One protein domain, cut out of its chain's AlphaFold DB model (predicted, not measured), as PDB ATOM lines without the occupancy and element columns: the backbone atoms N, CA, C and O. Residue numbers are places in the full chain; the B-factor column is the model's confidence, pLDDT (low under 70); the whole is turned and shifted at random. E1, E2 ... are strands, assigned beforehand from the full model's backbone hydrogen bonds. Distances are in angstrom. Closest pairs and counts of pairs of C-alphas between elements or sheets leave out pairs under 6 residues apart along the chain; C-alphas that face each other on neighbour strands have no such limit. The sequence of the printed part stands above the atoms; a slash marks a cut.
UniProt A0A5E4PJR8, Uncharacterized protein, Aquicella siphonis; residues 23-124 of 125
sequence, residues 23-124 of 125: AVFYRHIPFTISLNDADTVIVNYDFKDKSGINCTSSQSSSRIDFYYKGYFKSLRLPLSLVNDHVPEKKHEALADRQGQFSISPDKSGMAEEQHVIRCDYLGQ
ATOM      1  N   ALA A  23     -10.966  22.947  33.848       87.31
ATOM      2  CA  ALA A  23     -11.945  21.963  34.288       87.31
ATOM      3  C   ALA A  23     -13.379  22.474  34.082       87.31
ATOM      4  O   ALA A  23     -13.693  23.645  34.305       87.31
ATOM      5  N   VAL A  24     -14.273  21.563  33.683       90.94
ATOM      6  CA  VAL A  24     -15.718  21.815  33.618       90.94
ATOM      7  C   VAL A  24     -16.417  20.928  34.638       90.94
ATOM      8  O   VAL A  24     -16.314  19.701  34.590       90.94
ATOM      9  N   PHE A  25     -17.147  21.546  35.559       91.81
ATOM     10  CA  PHE A  25     -17.865  20.854  36.624       91.81
ATOM     11  C   PHE A  25     -19.370  20.897  36.378       91.81
ATOM     12  O   PHE A  25     -19.912  21.949  36.072       91.81
ATOM     13  N   TYR A  26     -20.064  19.781  36.593       92.44
ATOM     14  CA  TYR A  26     -21.530  19.739  36.589       92.44
ATOM     15  C   TYR A  26     -22.049  19.652  38.027       92.44
ATOM     16  O   TYR A  26     -21.545  18.849  38.827       92.44
ATOM     17  N   ARG A  27     -23.022  20.498  38.383       92.56
ATOM     18  CA  ARG A  27     -23.591  20.585  39.740       92.56
ATOM     19  C   ARG A  27     -25.110  20.765  39.723       92.56
ATOM     20  O   ARG A  27     -25.675  21.304  38.777       92.56
ATOM     21  N   HIS A  28     -25.743  20.331  40.811       90.88
ATOM     22  CA  HIS A  28     -27.122  20.661  41.171       90.88
ATOM     23  C   HIS A  28     -27.110  21.563  42.412       90.88
ATOM     24  O   HIS A  28     -26.183  21.474  43.218       90.88
ATOM     25  N   ILE A  29     -28.117  22.423  42.565       89.88
ATOM     26  CA  ILE A  29     -28.290  23.285  43.747       89.88
ATOM     27  C   ILE A  29     -28.945  22.470  44.881       89.88
ATOM     28  O   ILE A  29     -29.886  21.723  44.602       89.88
ATOM     29  N   PRO A  30     -28.505  22.605  46.150       93.12
ATOM     30  CA  PRO A  30     -27.493  23.540  46.659       93.12
ATOM     31  C   PRO A  30     -26.052  23.029  46.527       93.12
ATOM     32  O   PRO A  30     -25.794  21.828  46.616       93.12
ATOM     33  N   PHE A  31     -25.092  23.946  46.365       94.25
ATOM     34  CA  PHE A  31     -23.669  23.593  46.364       94.25
ATOM     35  C   PHE A  31     -22.756  24.718  46.865       94.25
ATOM     36  O   PHE A  31     -23.101  25.900  46.876       94.25
ATOM     37  N   THR A  32     -21.533  24.327  47.224       95.75
ATOM     38  CA  THR A  32     -20.378  25.219  47.375       95.75
ATOM     39  C   THR A  32     -19.181  24.595  46.658       95.75
ATOM     40  O   THR A  32     -18.946  23.393  46.791       95.75
ATOM     41  N   ILE A  33     -18.455  25.373  45.858       93.38
ATOM     42  CA  ILE A  33     -17.305  24.902  45.075       93.38
ATOM     43  C   ILE A  33     -16.229  25.984  44.988       93.38
ATOM     44  O   ILE A  33     -16.547  27.165  44.908       93.38
ATOM     45  N   SER A  34     -14.965  25.566  44.985       92.12
ATOM     46  CA  SER A  34     -13.826  26.431  44.677       92.12
ATOM     47  C   SER A  34     -13.444  26.255  43.211       92.12
ATOM     48  O   SER A  34     -13.216  25.123  42.781       92.12
ATOM     49  N   LEU A  35     -13.383  27.352  42.460       89.12
ATOM     50  CA  LEU A  35     -12.990  27.386  41.051       89.12
ATOM     51  C   LEU A  35     -11.666  28.133  40.894       89.12
ATOM     52  O   LEU A  35     -11.455  29.147  41.560       89.12
ATOM     53  N   ASN A  36     -10.808  27.662  39.992       88.06
ATOM     54  CA  ASN A  36      -9.691  28.459  39.487       88.06
ATOM     55  C   ASN A  36     -10.162  29.346  38.320       88.06
ATOM     56  O   ASN A  36     -11.223  29.108  37.744       88.06
ATOM     57  N   ASP A  37      -9.349  30.320  37.905       84.56
ATOM     58  CA  ASP A  37      -9.706  31.311  36.868       84.56
ATOM     59  C   ASP A  37     -10.054  30.724  35.488       84.56
ATOM     60  O   ASP A  37     -10.723  31.360  34.670       84.56
ATOM     61  N   ALA A  38      -9.577  29.512  35.206       84.69
ATOM     62  CA  ALA A  38      -9.863  28.806  33.963       84.69
ATOM     63  C   ALA A  38     -11.118  27.922  34.047       84.69
ATOM     64  O   ALA A  38     -11.629  27.511  33.005       84.69
ATOM     65  N   ASP A  39     -11.609  27.629  35.250       89.38
ATOM     66  CA  ASP A  39     -12.655  26.638  35.463       89.38
ATOM     67  C   ASP A  39     -14.050  27.192  35.166       89.38
ATOM     68  O   ASP A  39     -14.332  28.389  35.244       89.38
ATOM     69  N   THR A  40     -14.966  26.293  34.820       91.31
ATOM     70  CA  THR A  40     -16.381  26.614  34.612       91.31
ATOM     71  C   THR A  40     -17.247  25.601  35.340       91.31
ATOM     72  O   THR A  40     -16.978  24.402  35.310       91.31
ATOM     73  N   VAL A  41     -18.326  26.061  35.970       92.56
ATOM     74  CA  VAL A  41     -19.370  25.179  36.503       92.56
ATOM     75  C   VAL A  41     -20.652  25.348  35.701       92.56
ATOM     76  O   VAL A  41     -21.126  26.461  35.505       92.56
ATOM     77  N   ILE A  42     -21.211  24.236  35.237       92.19
ATOM     78  CA  ILE A  42     -22.540  24.138  34.643       92.19
ATOM     79  C   ILE A  42     -23.501  23.677  35.735       92.19
ATOM     80  O   ILE A  42     -23.304  22.629  36.360       92.19
ATOM     81  N   VAL A  43     -24.533  24.472  35.984       90.44
ATOM     82  CA  VAL A  43     -25.486  24.245  37.065       90.44
ATOM     83  C   VAL A  43     -26.842  23.899  36.486       90.44
ATOM     84  O   VAL A  43     -27.431  24.706  35.775       90.44
ATOM     85  N   ASN A  44     -27.346  22.721  36.845       87.38
ATOM     86  CA  ASN A  44     -28.722  22.313  36.590       87.38
ATOM     87  C   ASN A  44     -29.615  22.758  37.757       87.38
ATOM     88  O   ASN A  44     -29.304  22.469  38.917       87.38
ATOM     89  N   TYR A  45     -30.742  23.403  37.461       82.81
ATOM     90  CA  TYR A  45     -31.710  23.858  38.454       82.81
ATOM     91  C   TYR A  45     -33.162  23.575  38.045       82.81
ATOM     92  O   TYR A  45     -33.512  23.513  36.869       82.81
ATOM     93  N   ASP A  46     -34.007  23.440  39.062       79.12
ATOM     94  CA  ASP A  46     -35.466  23.319  38.978       79.12
ATOM     95  C   ASP A  46     -36.138  24.301  39.957       79.12
ATOM     96  O   ASP A  46     -35.779  24.332  41.136       79.12
ATOM     97  N   PHE A  47     -37.094  25.103  39.475       74.44
ATOM     98  CA  PHE A  47     -37.845  26.090  40.264       74.44
ATOM     99  C   PHE A  47     -39.173  25.567  40.830       74.44
ATOM    100  O   PHE A  47     -39.871  26.334  41.486       74.44
ATOM    101  N   LYS A  48     -39.532  24.295  40.601       71.56
ATOM    102  CA  LYS A  48     -40.863  23.731  40.896       71.56
ATOM    103  C   LYS A  48     -41.490  24.201  42.216       71.56
ATOM    104  O   LYS A  48     -42.612  24.694  42.197       71.56
ATOM    105  N   ASP A  49     -40.750  24.081  43.318       69.75
ATOM    106  CA  ASP A  49     -41.207  24.440  44.670       69.75
ATOM    107  C   ASP A  49     -40.339  25.553  45.299       69.75
ATOM    108  O   ASP A  49     -40.210  25.628  46.524       69.75
ATOM    109  N   LYS A  50     -39.644  26.360  44.481       78.19
ATOM    110  CA  LYS A  50     -38.642  27.348  44.926       78.19
ATOM    111  C   LYS A  50     -38.972  28.745  44.408       78.19
ATOM    112  O   LYS A  50     -39.405  28.919  43.270       78.19
ATOM    113  N   SER A  51     -38.726  29.756  45.238       76.81
ATOM    114  CA  SER A  51     -38.974  31.163  44.898       76.81
ATOM    115  C   SER A  51     -37.816  31.802  44.137       76.81
ATOM    116  O   SER A  51     -37.946  32.923  43.666       76.81
ATOM    117  N   GLY A  52     -36.678  31.123  43.985       79.12
ATOM    118  CA  GLY A  52     -35.523  31.679  43.290       79.12
ATOM    119  C   GLY A  52     -34.226  30.925  43.560       79.12
ATOM    120  O   GLY A  52     -34.207  29.907  44.253       79.12
ATOM    121  N   ILE A  53     -33.134  31.429  42.994       85.69
ATOM    122  CA  ILE A  53     -31.761  30.963  43.205       85.69
ATOM    123  C   ILE A  53     -30.934  32.157  43.652       85.69
ATOM    124  O   ILE A  53     -30.982  33.215  43.029       85.69
ATOM    125  N   ASN A  54     -30.147  31.976  44.702       88.56
ATOM    126  CA  ASN A  54     -29.177  32.960  45.145       88.56
ATOM    127  C   ASN A  54     -27.775  32.385  44.996       88.56
ATOM    128  O   ASN A  54     -27.470  31.353  45.592       88.56
ATOM    129  N   CYS A  55     -26.935  33.059  44.216       90.62
ATOM    130  CA  CYS A  55     -25.537  32.696  44.052       90.62
ATOM    131  C   CYS A  55     -24.637  33.838  44.525       90.62
ATOM    132  O   CYS A  55     -24.848  35.009  44.202       90.62
ATOM    133  N   THR A  56     -23.596  33.489  45.271       92.06
ATOM    134  CA  THR A  56     -22.587  34.412  45.794       92.06
ATOM    135  C   THR A  56     -21.197  33.882  45.490       92.06
ATOM    136  O   THR A  56     -20.998  32.669  45.416       92.06
ATOM    137  N   SER A  57     -20.231  34.784  45.363       90.44
ATOM    138  CA  SER A  57     -18.816  34.442  45.257       90.44
ATOM    139  C   SER A  57     -18.038  35.139  46.364       90.44
ATOM    140  O   SER A  57     -18.409  36.240  46.773       90.44
ATOM    141  N   SER A  58     -16.958  34.515  46.832       87.19
ATOM    142  CA  SER A  58     -15.965  35.179  47.682       87.19
ATOM    143  C   SER A  58     -15.251  36.329  46.964       87.19
ATOM    144  O   SER A  58     -14.668  37.175  47.633       87.19
ATOM    145  N   GLN A  59     -15.307  36.365  45.628       82.31
ATOM    146  CA  GLN A  59     -14.667  37.366  44.781       82.31
ATOM    147  C   GLN A  59     -15.692  38.130  43.938       82.31
ATOM    148  O   GLN A  59     -16.658  37.563  43.427       82.31
ATOM    149  N   SER A  60     -15.462  39.427  43.725       70.69
ATOM    150  CA  SER A  60     -16.363  40.288  42.938       70.69
ATOM    151  C   SER A  60     -16.304  40.042  41.425       70.69
ATOM    152  O   SER A  60     -17.037  40.672  40.663       70.69
ATOM    153  N   SER A  61     -15.401  39.175  40.973       80.62
ATOM    154  CA  SER A  61     -15.132  38.925  39.561       80.62
ATOM    155  C   SER A  61     -15.853  37.700  39.012       80.62
ATOM    156  O   SER A  61     -15.678  37.402  37.852       80.62
ATOM    157  N   SER A  62     -16.694  36.970  39.739       86.38
ATOM    158  CA  SER A  62     -17.407  35.834  39.123       86.38
ATOM    159  C   SER A  62     -18.630  36.285  38.309       86.38
ATOM    160  O   SER A  62     -19.353  37.194  38.720       86.38
ATOM    161  N   ARG A  63     -18.908  35.633  37.172       88.69
ATOM    162  CA  ARG A  63     -20.090  35.892  36.334       88.69
ATOM    163  C   ARG A  63     -20.951  34.649  36.127       88.69
ATOM    164  O   ARG A  63     -20.436  33.534  36.103       88.69
ATOM    165  N   ILE A  64     -22.248  34.869  35.947       87.75
ATOM    166  CA  ILE A  64     -23.243  33.886  35.530       87.75
ATOM    167  C   ILE A  64     -23.652  34.178  34.091       87.75
ATOM    168  O   ILE A  64     -24.089  35.290  33.790       87.75
ATOM    169  N   ASP A  65     -23.589  33.157  33.244       88.12
ATOM    170  CA  ASP A  65     -24.066  33.189  31.868       88.12
ATOM    171  C   ASP A  65     -25.289  32.259  31.719       88.12
ATOM    172  O   ASP A  65     -25.285  31.115  32.178       88.12
ATOM    173  N   PHE A  66     -26.374  32.752  31.116       83.12
ATOM    174  CA  PHE A  66     -27.635  32.012  30.960       83.12
ATOM    175  C   PHE A  66     -28.460  32.540  29.782       83.12
ATOM    176  O   PHE A  66     -28.252  33.657  29.311       83.12
ATOM    177  N   TYR A  67     -29.432  31.758  29.312       77.75
ATOM    178  CA  TYR A  67     -30.407  32.224  28.325       77.75
ATOM    179  C   TYR A  67     -31.716  32.626  28.996       77.75
ATOM    180  O   TYR A  67     -32.262  31.889  29.813       77.75
ATOM    181  N   TYR A  68     -32.239  33.781  28.593       73.00
ATOM    182  CA  TYR A  68     -33.517  34.325  29.036       73.00
ATOM    183  C   TYR A  68     -34.353  34.734  27.826       73.00
ATOM    184  O   TYR A  68     -33.936  35.582  27.032       73.00
ATOM    185  N   LYS A  69     -35.540  34.131  27.671       70.31
ATOM    186  CA  LYS A  69     -36.448  34.366  26.527       70.31
ATOM    187  C   LYS A  69     -35.752  34.234  25.159       70.31
ATOM    188  O   LYS A  69     -36.026  34.999  24.242       70.31
ATOM    189  N   GLY A  70     -34.823  33.280  25.036       73.06
ATOM    190  CA  GLY A  70     -34.048  33.032  23.812       73.06
ATOM    191  C   GLY A  70     -32.827  33.940  23.614       73.06
ATOM    192  O   GLY A  70     -32.108  33.775  22.632       73.06
ATOM    193  N   TYR A  71     -32.552  34.863  24.537       74.75
ATOM    194  CA  TYR A  71     -31.400  35.759  24.472       74.75
ATOM    195  C   TYR A  71     -30.348  35.378  25.507       74.75
ATOM    196  O   TYR A  71     -30.672  35.190  26.677       74.75
ATOM    197  N   PHE A  72     -29.085  35.338  25.087       82.00
ATOM    198  CA  PHE A  72     -27.955  35.187  25.998       82.00
ATOM    199  C   PHE A  72     -27.850  36.400  26.935       82.00
ATOM    200  O   PHE A  72     -27.971  37.552  26.503       82.00
ATOM    201  N   LYS A  73     -27.626  36.133  28.218       82.06
ATOM    202  CA  LYS A  73     -27.428  37.110  29.288       82.06
ATOM    203  C   LYS A  73     -26.186  36.733  30.087       82.06
ATOM    204  O   LYS A  73     -25.909  35.556  30.288       82.06
ATOM    205  N   SER A  74     -25.478  37.756  30.553       86.06
ATOM    206  CA  SER A  74     -24.308  37.632  31.418       86.06
ATOM    207  C   SER A  74     -24.431  38.644  32.550       86.06
ATOM    208  O   SER A  74     -24.712  39.817  32.292       86.06
ATOM    209  N   LEU A  75     -24.286  38.191  33.793       84.31
ATOM    210  CA  LEU A  75     -24.423  39.005  35.003       84.31
ATOM    211  C   LEU A  75     -23.285  38.689  35.974       84.31
ATOM    212  O   LEU A  75     -22.815  37.559  36.028       84.31
ATOM    213  N   ARG A  76     -22.845  39.667  36.767       85.62
ATOM    214  CA  ARG A  76     -21.830  39.450  37.813       85.62
ATOM    215  C   ARG A  76     -22.469  38.976  39.116       85.62
ATOM    216  O   ARG A  76     -23.614  39.319  39.399       85.62
ATOM    217  N   LEU A  77     -21.718  38.206  39.896       81.56
ATOM    218  CA  LEU A  77     -22.071  37.840  41.265       81.56
ATOM    219  C   LEU A  77     -21.764  38.987  42.248       81.56
ATOM    220  O   LEU A  77     -20.833  39.756  42.004       81.56
ATOM    221  N   PRO A  78     -22.497  39.089  43.377       79.19
ATOM    222  CA  PRO A  78     -23.633  38.250  43.780       79.19
ATOM    223  C   PRO A  78     -24.907  38.547  42.973       79.19
ATOM    224  O   PRO A  78     -25.132  39.677  42.547       79.19
ATOM    225  N   LEU A  79     -25.753  37.532  42.783       72.75
ATOM    226  CA  LEU A  79     -27.013  37.658  42.049       72.75
ATOM    227  C   LEU A  79     -28.095  36.777  42.680       72.75
ATOM    228  O   LEU A  79     -27.860  35.601  42.967       72.75
ATOM    229  N   SER A  80     -29.303  37.328  42.802       68.31
ATOM    230  CA  SER A  80     -30.515  36.562  43.094       68.31
ATOM    231  C   SER A  80     -31.410  36.516  41.855       68.31
ATOM    232  O   SER A  80     -31.902  37.541  41.387       68.31
ATOM    233  N   LEU A  81     -31.614  35.318  41.312       69.31
ATOM    234  CA  LEU A  81     -32.593  35.033  40.268       69.31
ATOM    235  C   LEU A  81     -33.910  34.667  40.950       69.31
ATOM    236  O   LEU A  81     -34.093  33.526  41.369       69.31
ATOM    237  N   VAL A  82     -34.802  35.642  41.115       67.50
ATOM    238  CA  VAL A  82     -36.103  35.437  41.766       67.50
ATOM    239  C   VAL A  82     -37.127  34.945  40.745       67.50
ATOM    240  O   VAL A  82     -37.182  35.430  39.614       67.50
ATOM    241  N   ASN A  83     -37.929  33.970  41.159       61.09
ATOM    242  CA  ASN A  83     -38.991  33.366  40.375       61.09
ATOM    243  C   ASN A  83     -40.076  34.405  40.071       61.09
ATOM    244  O   ASN A  83     -40.565  34.370  38.964       61.09
ATOM    245  N   ASP A  84     -40.342  35.392  40.942       51.62
ATOM    246  CA  ASP A  84     -41.355  36.478  40.870       51.62
ATOM    247  C   ASP A  84     -41.404  37.324  39.581       51.62
ATOM    248  O   ASP A  84     -42.375  38.038  39.341       51.62
ATOM    249  N   HIS A  85     -40.432  37.185  38.677       44.62
ATOM    250  CA  HIS A  85     -40.629  37.518  37.260       44.62
ATOM    251  C   HIS A  85     -41.445  36.441  36.503       44.62
ATOM    252  O   HIS A  85     -41.388  36.384  35.270       44.62
ATOM    253  N   VAL A  86     -42.199  35.616  37.251       44.69
ATOM    254  CA  VAL A  86     -42.840  34.359  36.850       44.69
ATOM    255  C   VAL A  86     -43.724  34.647  35.655       44.69
ATOM    256  O   VAL A  86     -44.646  35.458  35.735       44.69
ATOM    257  N   PRO A  87     -43.507  33.967  34.537       44.66
ATOM    258  CA  PRO A  87     -44.450  34.036  33.464       44.66
ATOM    259  C   PRO A  87     -45.607  33.094  33.790       44.66
ATOM    260  O   PRO A  87     -45.441  31.896  34.012       44.66
ATOM    261  N   GLU A  88     -46.810  33.647  33.804       45.78
ATOM    262  CA  GLU A  88     -48.060  32.990  34.198       45.78
ATOM    263  C   GLU A  88     -48.488  31.829  33.268       45.78
ATOM    264  O   GLU A  88     -49.608  31.323  33.346       45.78
ATOM    265  N   LYS A  89     -47.625  31.396  32.339       45.81
ATOM    266  CA  LYS A  89     -47.951  30.467  31.257       45.81
ATOM    267  C   LYS A  89     -47.013  29.268  31.245       45.81
ATOM    268  O   LYS A  89     -45.795  29.397  31.269       45.81
ATOM    269  N   LYS A  90     -47.607  28.090  31.031       48.12
ATOM    270  CA  LYS A  90     -46.991  26.747  30.945       48.12
ATOM    271  C   LYS A  90     -45.853  26.587  29.904       48.12
ATOM    272  O   LYS A  90     -45.318  25.491  29.758       48.12
ATOM    273  N   HIS A  91     -45.510  27.638  29.156       43.00
ATOM    274  CA  HIS A  91     -44.547  27.634  28.045       43.00
ATOM    275  C   HIS A  91     -43.474  28.721  28.130       43.00
ATOM    276  O   HIS A  91     -42.578  28.756  27.289       43.00
ATOM    277  N   GLU A  92     -43.541  29.612  29.109       43.75
ATOM    278  CA  GLU A  92     -42.533  30.649  29.273       43.75
ATOM    279  C   GLU A  92     -41.499  30.149  30.283       43.75
ATOM    280  O   GLU A  92     -41.532  30.420  31.473       43.75
ATOM    281  N   ALA A  93     -40.565  29.336  29.812       47.22
ATOM    282  CA  ALA A  93     -39.390  29.023  30.602       47.22
ATOM    283  C   ALA A  93     -38.485  30.271  30.589       47.22
ATOM    284  O   ALA A  93     -37.883  30.609  29.569       47.22
ATOM    285  N   LEU A  94     -38.429  31.010  31.703       46.84
ATOM    286  CA  LEU A  94     -37.365  32.006  31.922       46.84
ATOM    287  C   LEU A  94     -35.989  31.334  31.982       46.84
ATOM    288  O   LEU A  94     -34.977  31.984  31.746       46.84
ATOM    289  N   ALA A  95     -35.981  30.039  32.279       50.84
ATOM    290  CA  ALA A  95     -34.857  29.158  32.098       50.84
ATOM    291  C   ALA A  95     -34.771  28.766  30.627       50.84
ATOM    292  O   ALA A  95     -35.766  28.359  30.028       50.84
ATOM    293  N   ASP A  96     -33.575  28.818  30.059       51.84
ATOM    294  CA  ASP A  96     -33.225  28.000  28.908       51.84
ATOM    295  C   ASP A  96     -33.925  26.633  29.001       51.84
ATOM    296  O   ASP A  96     -34.056  26.084  30.098       51.84
ATOM    297  N   ARG A  97     -34.388  26.071  27.884       49.72
ATOM    298  CA  ARG A  97     -35.240  24.859  27.793       49.72
ATOM    299  C   ARG A  97     -34.689  23.625  28.551       49.72
ATOM    300  O   ARG A  97     -35.336  22.584  28.590       49.72
ATOM    301  N   GLN A  98     -33.486  23.745  29.107       63.09
ATOM    302  CA  GLN A  98     -32.673  22.757  29.795       63.09
ATOM    303  C   GLN A  98     -32.481  23.014  31.306       63.09
ATOM    304  O   GLN A  98     -31.857  22.177  31.950       63.09
ATOM    305  N   GLY A  99     -32.964  24.132  31.876       77.25
ATOM    306  CA  GLY A  99     -32.810  24.432  33.309       77.25
ATOM    307  C   GLY A  99     -31.352  24.619  33.728       77.25
ATOM    308  O   GLY A  99     -30.922  24.039  34.722       77.25
ATOM    309  N   GLN A 100     -30.572  25.362  32.935       84.31
ATOM    310  CA  GLN A 100     -29.124  25.484  33.113       84.31
ATOM    311  C   GLN A 100     -28.621  26.928  33.084       84.31
ATOM    312  O   GLN A 100     -29.142  27.773  32.357       84.31
ATOM    313  N   PHE A 101     -27.581  27.191  33.873       87.62
ATOM    314  CA  PHE A 101     -26.707  28.357  33.737       87.62
ATOM    315  C   PHE A 101     -25.255  27.935  33.969       87.62
ATOM    316  O   PHE A 101     -24.995  26.894  34.579       87.62
ATOM    317  N   SER A 102     -24.302  28.737  33.505       91.31
ATOM    318  CA  SER A 102     -22.884  28.537  33.797       91.31
ATOM    319  C   SER A 102     -22.348  29.631  34.709       91.31
ATOM    320  O   SER A 102     -22.784  30.777  34.641       91.31
ATOM    321  N   ILE A 103     -21.395  29.281  35.572       91.44
ATOM    322  CA  ILE A 103     -20.627  30.238  36.374       91.44
ATOM    323  C   ILE A 103     -19.152  30.092  36.017       91.44
ATOM    324  O   ILE A 103     -18.629  28.976  35.947       91.44
ATOM    325  N   SER A 104     -18.488  31.222  35.805       91.38
ATOM    326  CA  SER A 104     -17.041  31.288  35.585       91.38
ATOM    327  C   SER A 104     -16.454  32.560  36.203       91.38
ATOM    328  O   SER A 104     -17.161  33.570  36.305       91.38
ATOM    329  N   PRO A 105     -15.183  32.550  36.628       88.25
ATOM    330  CA  PRO A 105     -14.451  33.776  36.931       88.25
ATOM    331  C   PRO A 105     -14.334  34.702  35.706       88.25
ATOM    332  O   PRO A 105     -14.091  34.257  34.584       88.25
ATOM    333  N   ASP A 106     -14.515  36.007  35.905       82.25
ATOM    334  CA  ASP A 106     -14.255  37.053  34.914       82.25
ATOM    335  C   ASP A 106     -12.741  37.213  34.795       82.25
ATOM    336  O   ASP A 106     -12.033  37.439  35.776       82.25
ATOM    337  N   LYS A 107     -12.233  37.088  33.571       69.00
ATOM    338  CA  LYS A 107     -10.798  36.981  33.270       69.00
ATOM    339  C   LYS A 107     -10.077  38.330  33.329       69.00
ATOM    340  O   LYS A 107      -9.110  38.542  32.597       69.00
ATOM    341  N   SER A 108     -10.556  39.278  34.132       57.84
ATOM    342  CA  SER A 108     -10.024  40.639  34.181       57.84
ATOM    343  C   SER A 108      -8.710  40.703  34.961       57.84
ATOM    344  O   SER A 108      -8.658  41.303  36.025       57.84
ATOM    345  N   GLY A 109      -7.658  40.080  34.427       51.41
ATOM    346  CA  GLY A 109      -6.250  40.362  34.729       51.41
ATOM    347  C   GLY A 109      -5.819  40.297  36.196       51.41
ATOM    348  O   GLY A 109      -4.800  40.895  36.534       51.41
ATOM    349  N   MET A 110      -6.580  39.629  37.061       54.28
ATOM    350  CA  MET A 110      -6.235  39.470  38.472       54.28
ATOM    351  C   MET A 110      -5.403  38.199  38.661       54.28
ATOM    352  O   MET A 110      -5.422  37.313  37.808       54.28
ATOM    353  N   ALA A 111      -4.592  38.178  39.719       59.50
ATOM    354  CA  ALA A 111      -3.725  37.053  40.056       59.50
ATOM    355  C   ALA A 111      -4.535  35.756  40.215       59.50
ATOM    356  O   ALA A 111      -5.734  35.834  40.468       59.50
ATOM    357  N   GLU A 112      -3.872  34.598  40.090       64.12
ATOM    358  CA  GLU A 112      -4.482  33.279  40.314       64.12
ATOM    359  C   GLU A 112      -5.172  33.240  41.683       64.12
ATOM    360  O   GLU A 112      -4.531  33.065  42.722       64.12
ATOM    361  N   GLU A 113      -6.486  33.436  41.685       70.88
ATOM    362  CA  GLU A 113      -7.293  33.486  42.895       70.88
ATOM    363  C   GLU A 113      -8.341  32.379  42.855       70.88
ATOM    364  O   GLU A 113      -8.932  32.061  41.824       70.88
ATOM    365  N   GLN A 114      -8.567  31.752  44.007       81.19
ATOM    366  CA  GLN A 114      -9.626  30.763  44.151       81.19
ATOM    367  C   GLN A 114     -10.962  31.467  44.396       81.19
ATOM    368  O   GLN A 114     -11.116  32.243  45.344       81.19
ATOM    369  N   HIS A 115     -11.949  31.165  43.553       87.69
ATOM    370  CA  HIS A 115     -13.304  31.710  43.635       87.69
ATOM    371  C   HIS A 115     -14.197  30.702  44.340       87.69
ATOM    372  O   HIS A 115     -14.542  29.664  43.769       87.69
ATOM    373  N   VAL A 116     -14.583  30.990  45.581       91.56
ATOM    374  CA  VAL A 116     -15.533  30.152  46.315       91.56
ATOM    375  C   VAL A 116     -16.941  30.580  45.934       91.56
ATOM    376  O   VAL A 116     -17.424  31.625  46.366       91.56
ATOM    377  N   ILE A 117     -17.600  29.759  45.124       92.44
ATOM    378  CA  ILE A 117     -18.972  29.960  44.674       92.44
ATOM    379  C   ILE A 117     -19.914  29.165  45.561       92.44
ATOM    380  O   ILE A 117     -19.727  27.964  45.762       92.44
ATOM    381  N   ARG A 118     -20.973  29.819  46.028       94.69
ATOM    382  CA  ARG A 118     -22.082  29.192  46.742       94.69
ATOM    383  C   ARG A 118     -23.384  29.521  46.033       94.69
ATOM    384  O   ARG A 118     -23.628  30.688  45.747       94.69
ATOM    385  N   CYS A 119     -24.207  28.508  45.787       92.44
ATOM    386  CA  CYS A 119     -25.549  28.678  45.246       92.44
ATOM    387  C   CYS A 119     -26.554  27.890  46.078       92.44
ATOM    388  O   CYS A 119     -26.370  26.692  46.304       92.44
ATOM    389  N   ASP A 120     -27.632  28.559  46.470       93.00
ATOM    390  CA  ASP A 120     -28.742  28.001  47.234       93.00
ATOM    391  C   ASP A 120     -30.073  28.349  46.565       93.00
ATOM    392  O   ASP A 120     -30.195  29.336  45.835       93.00
ATOM    393  N   TYR A 121     -31.092  27.542  46.845       87.62
ATOM    394  CA  TYR A 121     -32.460  27.915  46.523       87.62
ATOM    395  C   TYR A 121     -33.010  28.906  47.544       87.62
ATOM    396  O   TYR A 121     -32.779  28.764  48.744       87.62
ATOM    397  N   LEU A 122     -33.812  29.851  47.065       84.56
ATOM    398  CA  LEU A 122     -34.679  30.662  47.906       84.56
ATOM    399  C   LEU A 122     -35.967  29.870  48.203       84.56
ATOM    400  O   LEU A 122     -36.554  29.241  47.313       84.56
ATOM    401  N   GLY A 123     -36.362  29.843  49.477       69.69
ATOM    402  CA  GLY A 123     -37.628  29.262  49.925       69.69
ATOM    403  C   GLY A 123     -38.799  30.211  49.667       69.69
ATOM    404  O   GLY A 123     -38.612  31.425  49.590       69.69
ATOM    405  N   GLN A 124     -39.997  29.656  49.493       54.72
ATOM    406  CA  GLN A 124     -41.218  30.407  49.781       54.72
ATOM    407  C   GLN A 124     -41.357  30.410  51.303       54.72
ATOM    408  O   GLN A 124     -41.433  29.327  51.888       54.72
TER     409      GLN A 124
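AT A GLANCE: This is residues 23 to 124 of the 125 residues of an uncharacterized protein of Aquicella siphonis (UniProt A0A5E4PJR8). Two sheets stand face to face as a sandwich, the strongly twisted E1 E3 E8 E5 E6 and the smaller E2 E9 E4 E7, with loops at both ends of its long axis. The chain winds over both sheets as a jelly roll, four nested antiparallel pairs: E2 with E9, E3 with E8, E4 with E7, E5 with E6. The printed part has 102 residues with nine named strands, E1 to E9 in chain order, and no named helix: all strand. The five-stranded sheet is mixed, the other antiparallel; the whole is compact, with a radius of gyration of the C-alphas of 13.7 A, and elongated, spanning 45 by 27 by 21 A.

IN THESE COORDINATES: Find C-alpha 24 at (-15.718, 21.815, 33.618), where E1, residues 24 to 28, begins. Its sheet goes on with E3, 40 to 44, E8, 100 to 105, E5, 62 to 68 and 19.1 A long, and E6, 71 to 76. In the other sheet look for E2, 31 to 35, E4, 52 to 57, E7, 79 to 82, and E9, 115 to 122, which runs 21.8 A to C-alpha 122 at (-34.679, 30.662, 47.906).

HOW THE PARTS SIT: Look first at E1 and E3, parallel at 27 degrees, with N 25 and O 40 at 2.9 A. E8 is antiparallel to E3 (N 43 and O 101, 2.8 A) and to E5 (N 63 and O 104, 2.8 A). E5 and E6 form a hairpin, N 64 and O 75 being 2.8 A apart. In the other sheet, E9 is antiparallel to E2 (N 33 and O 117, 2.9 A) and to E4 (N 56 and O 118, 2.8 A); E4 is antiparallel to E7 (N 53 and O 81, 2.8 A). Between the sheets, the strands stand at 23 degrees; the closest C-alphas of E8 and E9 are those of Pro 105 and His 115, 7.1 A apart.

THE WHOLE: The two C-alphas farthest apart, those of Lys 89 and Ala 111, are 45.6 A apart. The printed part has no cut; the long link is E7 to E8, residues 83 to 99. Confidence is under 70 at residue 49, residues 80 to 98, 107 to 112 and 123 to 124; the mean pLDDT of the printed part is 77.1.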